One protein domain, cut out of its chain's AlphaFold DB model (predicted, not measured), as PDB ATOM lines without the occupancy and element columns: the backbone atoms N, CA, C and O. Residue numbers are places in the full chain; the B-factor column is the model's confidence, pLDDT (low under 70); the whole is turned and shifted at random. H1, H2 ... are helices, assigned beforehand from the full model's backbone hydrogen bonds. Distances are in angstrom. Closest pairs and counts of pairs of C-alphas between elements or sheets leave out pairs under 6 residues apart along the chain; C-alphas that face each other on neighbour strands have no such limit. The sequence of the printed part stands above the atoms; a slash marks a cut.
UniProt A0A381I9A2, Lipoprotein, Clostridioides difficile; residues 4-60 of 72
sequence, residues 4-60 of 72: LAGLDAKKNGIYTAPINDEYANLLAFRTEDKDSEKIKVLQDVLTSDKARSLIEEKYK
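Overview. This is residues 4 to 60 of the 72 residues of the protein "Lipoprotein" of Clostridioides difficile (UniProt A0A381I9A2). H3 and H2 follow each other nearly end to end along one long side of an open, elongated frame, and the unnamed stretch of residues 13 to 36 makes the other long side. The short H1 sits at one narrow end, and the frame is hollow, with no helix touching another. The 57 printed residues have three named helices, H1, H2, H3, and no named strand: all helix, with under half of the residues, 25, in named elements. The whole is only just extended, close to loose, with a radius of gyration of the C-alphas of 15.5 A and spans of 44 by 24 by 18 A.

Arrangement. H3, residues 49 to 59, is close to but not clearly touching H2, residues 37 to 46; their closest C-alphas, of Ala 51 and Val 45, are 6.9 A apart. They run the same way at a steep tilt of 50 degrees. H1, residues 9 to 12, is apart from both. In H2 and H3 every O i to N i+4 pair is within hydrogen-bond range; H1 is too short for one.

Along the chain. H3 measures 15.3 A and ends at C-alpha 59 (44.217, -2.815, 27.695). H2 measures 14.3 A from C-alpha 37 (27.180, 20.779, 32.900), and H1 5.3 A.

Size, cuts and confidence. The farthest C-alphas, of Asn 12 and Glu 32, are 44.6 A apart. The link H1 to H2 is long, H2 to H3 tight. The printed part has no cut, and no printed residue is under 70 in pLDDT.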
ATOM      1  N   LEU A   4      46.373  -9.550  32.293       70.50
ATOM      2  CA  LEU A   4      47.019 -10.096  33.495       70.50
ATOM      3  C   LEU A   4      48.114 -11.124  33.164       70.50
ATOM      4  O   LEU A   4      49.003 -11.345  33.976       70.50
ATOM      5  N   ALA A   5      48.065 -11.723  31.972       80.25
ATOM      6  CA  ALA A   5      49.070 -12.650  31.461       80.25
ATOM      7  C   ALA A   5      50.190 -11.953  30.658       80.25
ATOM      8  O   ALA A   5      51.042 -12.629  30.089       80.25
ATOM      9  N   GLY A   6      50.190 -10.615  30.573       80.00
ATOM     10  CA  GLY A   6      51.196  -9.850  29.827       80.00
ATOM     11  C   GLY A   6      51.058  -9.921  28.301       80.00
ATOM     12  O   GLY A   6      51.970  -9.493  27.594       80.00
ATOM     13  N   LEU A   7      49.934 -10.429  27.793       83.06
ATOM     14  CA  LEU A   7      49.694 -10.630  26.365       83.06
ATOM     15  C   LEU A   7      49.046  -9.395  25.723       83.06
ATOM     16  O   LEU A   7      48.210  -8.723  26.331       83.06
ATOM     17  N   ASP A   8      49.433  -9.115  24.481       84.94
ATOM     18  CA  ASP A   8      48.895  -8.043  23.642       84.94
ATOM     19  C   ASP A   8      47.936  -8.648  22.612       84.94
ATOM     20  O   ASP A   8      48.299  -9.579  21.895       84.94
ATOM     21  N   ALA A   9      46.705  -8.144  22.527       85.94
ATOM     22  CA  ALA A   9      45.691  -8.753  21.669       85.94
ATOM     23  C   ALA A   9      46.029  -8.647  20.179       85.94
ATOM     24  O   ALA A   9      45.732  -9.566  19.420       85.94
ATOM     25  N   LYS A  10      46.692  -7.563  19.762       82.31
ATOM     26  CA  LYS A  10      47.091  -7.363  18.364       82.31
ATOM     27  C   LYS A  10      48.244  -8.284  17.975       82.31
ATOM     28  O   LYS A  10      48.330  -8.684  16.820       82.31
ATOM     29  N   LYS A  11      49.133  -8.607  18.920       86.44
ATOM     30  CA  LYS A  11      50.312  -9.455  18.665       86.44
ATOM     31  C   LYS A  11      50.062 -10.942  18.901       86.44
ATOM     32  O   LYS A  11      50.656 -11.770  18.223       86.44
ATOM     33  N   ASN A  12      49.252 -11.278  19.901       88.06
ATOM     34  CA  ASN A  12      49.078 -12.646  20.394       88.06
ATOM     35  C   ASN A  12      47.680 -13.217  20.118       88.06
ATOM     36  O   ASN A  12      47.439 -14.389  20.404       88.06
ATOM     37  N   GLY A  13      46.750 -12.410  19.604       85.50
ATOM     38  CA  GLY A  13      45.405 -12.857  19.264       85.50
ATOM     39  C   GLY A  13      45.408 -13.837  18.092       85.50
ATOM     40  O   GLY A  13      46.040 -13.596  17.069       85.50
ATOM     41  N   ILE A  14      44.666 -14.935  18.235       88.88
ATOM     42  CA  ILE A  14      44.408 -15.894  17.146       88.88
ATOM     43  C   ILE A  14      43.242 -15.456  16.247       88.88
ATOM     44  O   ILE A  14      43.098 -15.943  15.130       88.88
ATOM     45  N   TYR A  15      42.399 -14.554  16.750       84.19
ATOM     46  CA  TYR A  15      41.251 -13.985  16.062       84.19
ATOM     47  C   TYR A  15      40.880 -12.650  16.711       84.19
ATOM     48  O   TYR A  15      40.863 -12.538  17.939       84.19
ATOM     49  N   THR A  16      40.536 -11.672  15.880       78.19
ATOM     50  CA  THR A  16      39.992 -10.381  16.302       78.19
ATOM     51  C   THR A  16      38.674 -10.194  15.574       78.19
ATOM     52  O   THR A  16      38.637 -10.250  14.344       78.19
ATOM     53  N   ALA A  17      37.591  -9.996  16.327       78.25
ATOM     54  CA  ALA A  17      36.308  -9.654  15.730       78.25
ATOM     55  C   ALA A  17      36.433  -8.326  14.958       78.25
ATOM     56  O   ALA A  17      37.189  -7.448  15.390       78.25
ATOM     57  N   PRO A  18      35.720  -8.156  13.831       80.94
ATOM     58  CA  PRO A  18      35.659  -6.860  13.172       80.94
ATOM     59  C   PRO A  18      35.153  -5.807  14.160       80.94
ATOM     60  O   PRO A  18      34.309  -6.090  15.012       80.94
ATOM     61  N   ILE A  19      35.681  -4.590  14.051       81.06
ATOM     62  CA  ILE A  19      35.225  -3.477  14.881       81.06
ATOM     63  C   ILE A  19      33.780  -3.165  14.473       81.06
ATOM     64  O   ILE A  19      33.534  -2.789  13.330       81.06
ATOM     65  N   ASN A  20      32.848  -3.352  15.407       82.69
ATOM     66  CA  ASN A  20      31.448  -2.955  15.296       82.69
ATOM     67  C   ASN A  20      31.129  -2.028  16.478       82.69
ATOM     68  O   ASN A  20      31.212  -2.448  17.636       82.69
ATOM     69  N   ASP A  21      30.816  -0.769  16.187       83.31
ATOM     70  CA  ASP A  21      30.518   0.264  17.181       83.31
ATOM     71  C   ASP A  21      29.078   0.196  17.716       83.31
ATOM     72  O   ASP A  21      28.784   0.830  18.728       83.31
ATOM     73  N   GLU A  22      28.218  -0.652  17.143       90.25
ATOM     74  CA  GLU A  22      26.887  -0.971  17.684       90.25
ATOM     75  C   GLU A  22      26.963  -1.471  19.138       90.25
ATOM     76  O   GLU A  22      26.062  -1.228  19.941       90.25
ATOM     77  N   TYR A  23      28.072  -2.123  19.504       88.69
ATOM     78  CA  TYR A  23      28.338  -2.627  20.854       88.69
ATOM     79  C   TYR A  23      29.287  -1.733  21.662       88.69
ATOM     80  O   TYR A  23      29.900  -2.192  22.630       88.69
ATOM     81  N   ALA A  24      29.455  -0.467  21.273       91.56
ATOM     82  CA  ALA A  24      30.286   0.467  22.017       91.56
ATOM     83  C   ALA A  24      29.715   0.716  23.421       91.56
ATOM     84  O   ALA A  24      28.573   1.142  23.592       91.56
ATOM     85  N   ASN A  25      30.544   0.517  24.446       94.88
ATOM     86  CA  ASN A  25      30.202   0.953  25.795       94.88
ATOM     87  C   ASN A  25      30.098   2.486  25.835       94.88
ATOM     88  O   ASN A  25      30.959   3.183  25.295       94.88
ATOM     89  N   LEU A  26      29.085   3.011  26.527       95.44
ATOM     90  CA  LEU A  26      28.796   4.446  26.587       95.44
ATOM     91  C   LEU A  26      28.368   4.907  27.983       95.44
ATOM     92  O   LEU A  26      27.943   4.112  28.824       95.44
ATOM     93  N   LEU A  27      28.484   6.215  28.224       96.44
ATOM     94  CA  LEU A  27      27.960   6.857  29.425       96.44
ATOM     95  C   LEU A  27      26.438   7.007  29.300       96.44
ATOM     96  O   LEU A  27      25.955   7.700  28.406       96.44
ATOM     97  N   ALA A  28      25.696   6.410  30.229       97.75
ATOM     98  CA  ALA A  28      24.257   6.610  30.364       97.75
ATOM     99  C   ALA A  28      23.947   7.615  31.484       97.75
ATOM    100  O   ALA A  28      24.649   7.682  32.494       97.75
ATOM    101  N   PHE A  29      22.871   8.380  31.317       97.69
ATOM    102  CA  PHE A  29      22.401   9.385  32.273       97.69
ATOM    103  C   PHE A  29      20.871   9.491  32.230       97.69
ATOM    104  O   PHE A  29      20.233   9.019  31.287       97.69
ATOM    105  N   ARG A  30      20.264  10.094  33.264       98.56
ATOM    106  CA  ARG A  30      18.816  10.365  33.270       98.56
ATOM    107  C   ARG A  30      18.482  11.394  32.195       98.56
ATOM    108  O   ARG A  30      19.241  12.335  31.989       98.56
ATOM    109  N   THR A  31      17.328  11.257  31.547       98.38
ATOM    110  CA  THR A  31      16.926  12.129  30.430       98.38
ATOM    111  C   THR A  31      16.905  13.614  30.803       98.38
ATOM    112  O   THR A  31      17.318  14.444  30.000       98.38
ATOM    113  N   GLU A  32      16.486  13.944  32.026       98.25
ATOM    114  CA  GLU A  32      16.466  15.316  32.564       98.25
ATOM    115  C   GLU A  32      17.860  15.964  32.675       98.25
ATOM    116  O   GLU A  32      17.971  17.186  32.642       98.25
ATOM    117  N   ASP A  33      18.927  15.160  32.746       98.50
ATOM    118  CA  ASP A  33      20.306  15.631  32.919       98.50
ATOM    119  C   ASP A  33      21.065  15.794  31.593       98.50
ATOM    120  O   ASP A  33      22.253  16.136  31.621       98.50
ATOM    121  N   LYS A  34      20.412  15.553  30.446       95.12
ATOM    122  CA  LYS A  34      21.046  15.511  29.114       95.12
ATOM    123  C   LYS A  34      21.948  16.711  28.831       95.12
ATOM    124  O   LYS A  34      23.037  16.539  28.296       95.12
ATOM    125  N   ASP A  35      21.499  17.904  29.208       96.19
ATOM    126  CA  ASP A  35      22.201  19.159  28.925       96.19
ATOM    127  C   ASP A  35      22.928  19.731  30.151       96.19
ATOM    128  O   ASP A  35      23.449  20.850  30.101       96.19
ATOM    129  N   SER A  36      22.979  18.975  31.253       98.44
ATOM    130  CA  SER A  36      23.634  19.414  32.481       98.44
ATOM    131  C   SER A  36      25.148  19.533  32.298       98.44
ATOM    132  O   SER A  36      25.794  18.705  31.653       98.44
ATOM    133  N   GLU A  37      25.734  20.541  32.941       98.50
ATOM    134  CA  GLU A  37      27.180  20.779  32.900       98.50
ATOM    135  C   GLU A  37      27.979  19.560  33.379       98.50
ATOM    136  O   GLU A  37      29.021  19.221  32.829       98.50
ATOM    137  N   LYS A  38      27.446  18.826  34.363       98.31
ATOM    138  CA  LYS A  38      28.081  17.612  34.887       98.31
ATOM    139  C   LYS A  38      28.221  16.526  33.820       98.31
ATOM    140  O   LYS A  38      29.268  15.890  33.753       98.31
ATOM    141  N   ILE A  39      27.187  16.306  33.005       98.38
ATOM    142  CA  ILE A  39      27.232  15.290  31.945       98.38
ATOM    143  C   ILE A  39      28.189  15.712  30.831       98.38
ATOM    144  O   ILE A  39      28.966  14.876  30.377       98.38
ATOM    145  N   LYS A  40      28.209  16.997  30.462       97.12
ATOM    146  CA  LYS A  40      29.157  17.529  29.469       97.12
ATOM    147  C   LYS A  40      30.606  17.326  29.906       97.12
ATOM    148  O   LYS A  40      31.376  16.709  29.180       97.12
ATOM    149  N   VAL A  41      30.938  17.708  31.141       98.25
ATOM    150  CA  VAL A  41      32.285  17.510  31.700       98.25
ATOM    151  C   VAL A  41      32.681  16.030  31.713       98.25
ATOM    152  O   VAL A  41      33.823  15.699  31.397       98.25
ATOM    153  N   LEU A  42      31.760  15.122  32.060       98.00
ATOM    154  CA  LEU A  42      32.035  13.682  32.028       98.00
ATOM    155  C   LEU A  42      32.294  13.171  30.608       98.00
ATOM    156  O   LEU A  42      33.213  12.374  30.419       98.00
ATOM    157  N   GLN A  43      31.510  13.615  29.625       96.31
ATOM    158  CA  GLN A  43      31.733  13.255  28.226       96.31
ATOM    159  C   GLN A  43      33.107  13.741  27.759       96.31
ATOM    160  O   GLN A  43      33.888  12.917  27.288       96.31
ATOM    161  N   ASP A  44      33.451  15.007  28.014       95.81
ATOM    162  CA  ASP A  44      34.730  15.604  27.613       95.81
ATOM    163  C   ASP A  44      35.936  14.818  28.140       95.81
ATOM    164  O   ASP A  44      36.859  14.491  27.389       95.81
ATOM    165  N   VAL A  45      35.937  14.470  29.434       96.75
ATOM    166  CA  VAL A  45      37.065  13.729  30.019       96.75
ATOM    167  C   VAL A  45      37.121  12.283  29.528       96.75
ATOM    168  O   VAL A  45      38.222  11.773  29.311       96.75
ATOM    169  N   LEU A  46      35.972  11.626  29.315       96.44
ATOM    170  CA  LEU A  46      35.901  10.240  28.835       96.44
ATOM    171  C   LEU A  46      36.289  10.108  27.357       96.44
ATOM    172  O   LEU A  46      36.816   9.063  26.976       96.44
ATOM    173  N   THR A  47      36.092  11.155  26.552       95.81
ATOM    174  CA  THR A  47      36.508  11.204  25.139       95.81
ATOM    175  C   THR A  47      37.827  11.953  24.914       95.81
ATOM    176  O   THR A  47      38.184  12.262  23.778       95.81
ATOM    177  N   SER A  48      38.574  12.253  25.981       96.06
ATOM    178  CA  SER A  48      39.850  12.973  25.902       96.06
ATOM    179  C   SER A  48      41.005  12.114  25.371       96.06
ATOM    180  O   SER A  48      41.011  10.883  25.484       96.06
ATOM    181  N   ASP A  49      42.062  12.773  24.890       95.56
ATOM    182  CA  ASP A  49      43.306  12.099  24.497       95.56
ATOM    183  C   ASP A  49      43.934  11.322  25.650       95.56
ATOM    184  O   ASP A  49      44.443  10.216  25.463       95.56
ATOM    185  N   LYS A  50      43.823  11.849  26.875       96.12
ATOM    186  CA  LYS A  50      44.319  11.157  28.061       96.12
ATOM    187  C   LYS A  50      43.546   9.865  28.321       96.12
ATOM    188  O   LYS A  50      44.174   8.851  28.630       96.12
ATOM    189  N   ALA A  51      42.219   9.880  28.187       96.38
ATOM    190  CA  ALA A  51      41.399   8.678  28.333       96.38
ATOM    191  C   ALA A  51      41.742   7.633  27.266       96.38
ATOM    192  O   ALA A  51      41.906   6.457  27.599       96.38
ATOM    193  N   ARG A  52      41.955   8.060  26.014       94.12
ATOM    194  CA  ARG A  52      42.428   7.175  24.941       94.12
ATOM    195  C   ARG A  52      43.750   6.509  25.302       94.12
ATOM    196  O   ARG A  52      43.815   5.282  25.312       94.12
ATOM    197  N   SER A  53      44.770   7.292  25.659       95.75
ATOM    198  CA  SER A  53      46.086   6.742  26.005       95.75
ATOM    199  C   SER A  53      46.004   5.765  27.177       95.75
ATOM    200  O   SER A  53      46.628   4.709  27.135       95.75
ATOM    201  N   LEU A  54      45.192   6.071  28.196       96.12
ATOM    202  CA  LEU A  54      44.969   5.164  29.325       96.12
ATOM    203  C   LEU A  54      44.346   3.831  28.885       96.12
ATOM    204  O   LEU A  54      44.751   2.781  29.385       96.12
ATOM    205  N   ILE A  55      43.372   3.854  27.969       94.44
ATOM    206  CA  ILE A  55      42.739   2.637  27.445       94.44
ATOM    207  C   ILE A  55      43.746   1.817  26.631       94.44
ATOM    208  O   ILE A  55      43.882   0.613  26.858       94.44
ATOM    209  N   GLU A  56      44.466   2.454  25.712       92.25
ATOM    210  CA  GLU A  56      45.410   1.779  24.818       92.25
ATOM    211  C   GLU A  56      46.589   1.164  25.579       92.25
ATOM    212  O   GLU A  56      46.922  -0.005  25.358       92.25
ATOM    213  N   GLU A  57      47.174   1.909  26.520       92.44
ATOM    214  CA  GLU A  57      48.301   1.454  27.338       92.44
ATOM    215  C   GLU A  57      47.894   0.292  28.249       92.44
ATOM    216  O   GLU A  57      48.581  -0.734  28.327       92.44
ATOM    217  N   LYS A  58      46.752   0.435  28.931       91.81
ATOM    218  CA  LYS A  58      46.317  -0.536  29.932       91.81
ATOM    219  C   LYS A  58      45.747  -1.794  29.300       91.81
ATOM    220  O   LYS A  58      46.005  -2.881  29.798       91.81
ATOM    221  N   TYR A  59      44.969  -1.679  28.229       91.12
ATOM    222  CA  TYR A  59      44.217  -2.815  27.695       91.12
ATOM    223  C   TYR A  59      44.794  -3.387  26.404       91.12
ATOM    224  O   TYR A  59      44.309  -4.421  25.957       91.12
ATOM    225  N   LYS A  60      45.837  -2.795  25.811       88.94
ATOM    226  CA  LYS A  60      46.629  -3.420  24.730       88.94
ATOM    227  C   LYS A  60      45.776  -4.102  23.644       88.94
ATOM    228  O   LYS A  60      46.018  -5.245  23.254       88.94
TER     229      LYS A  60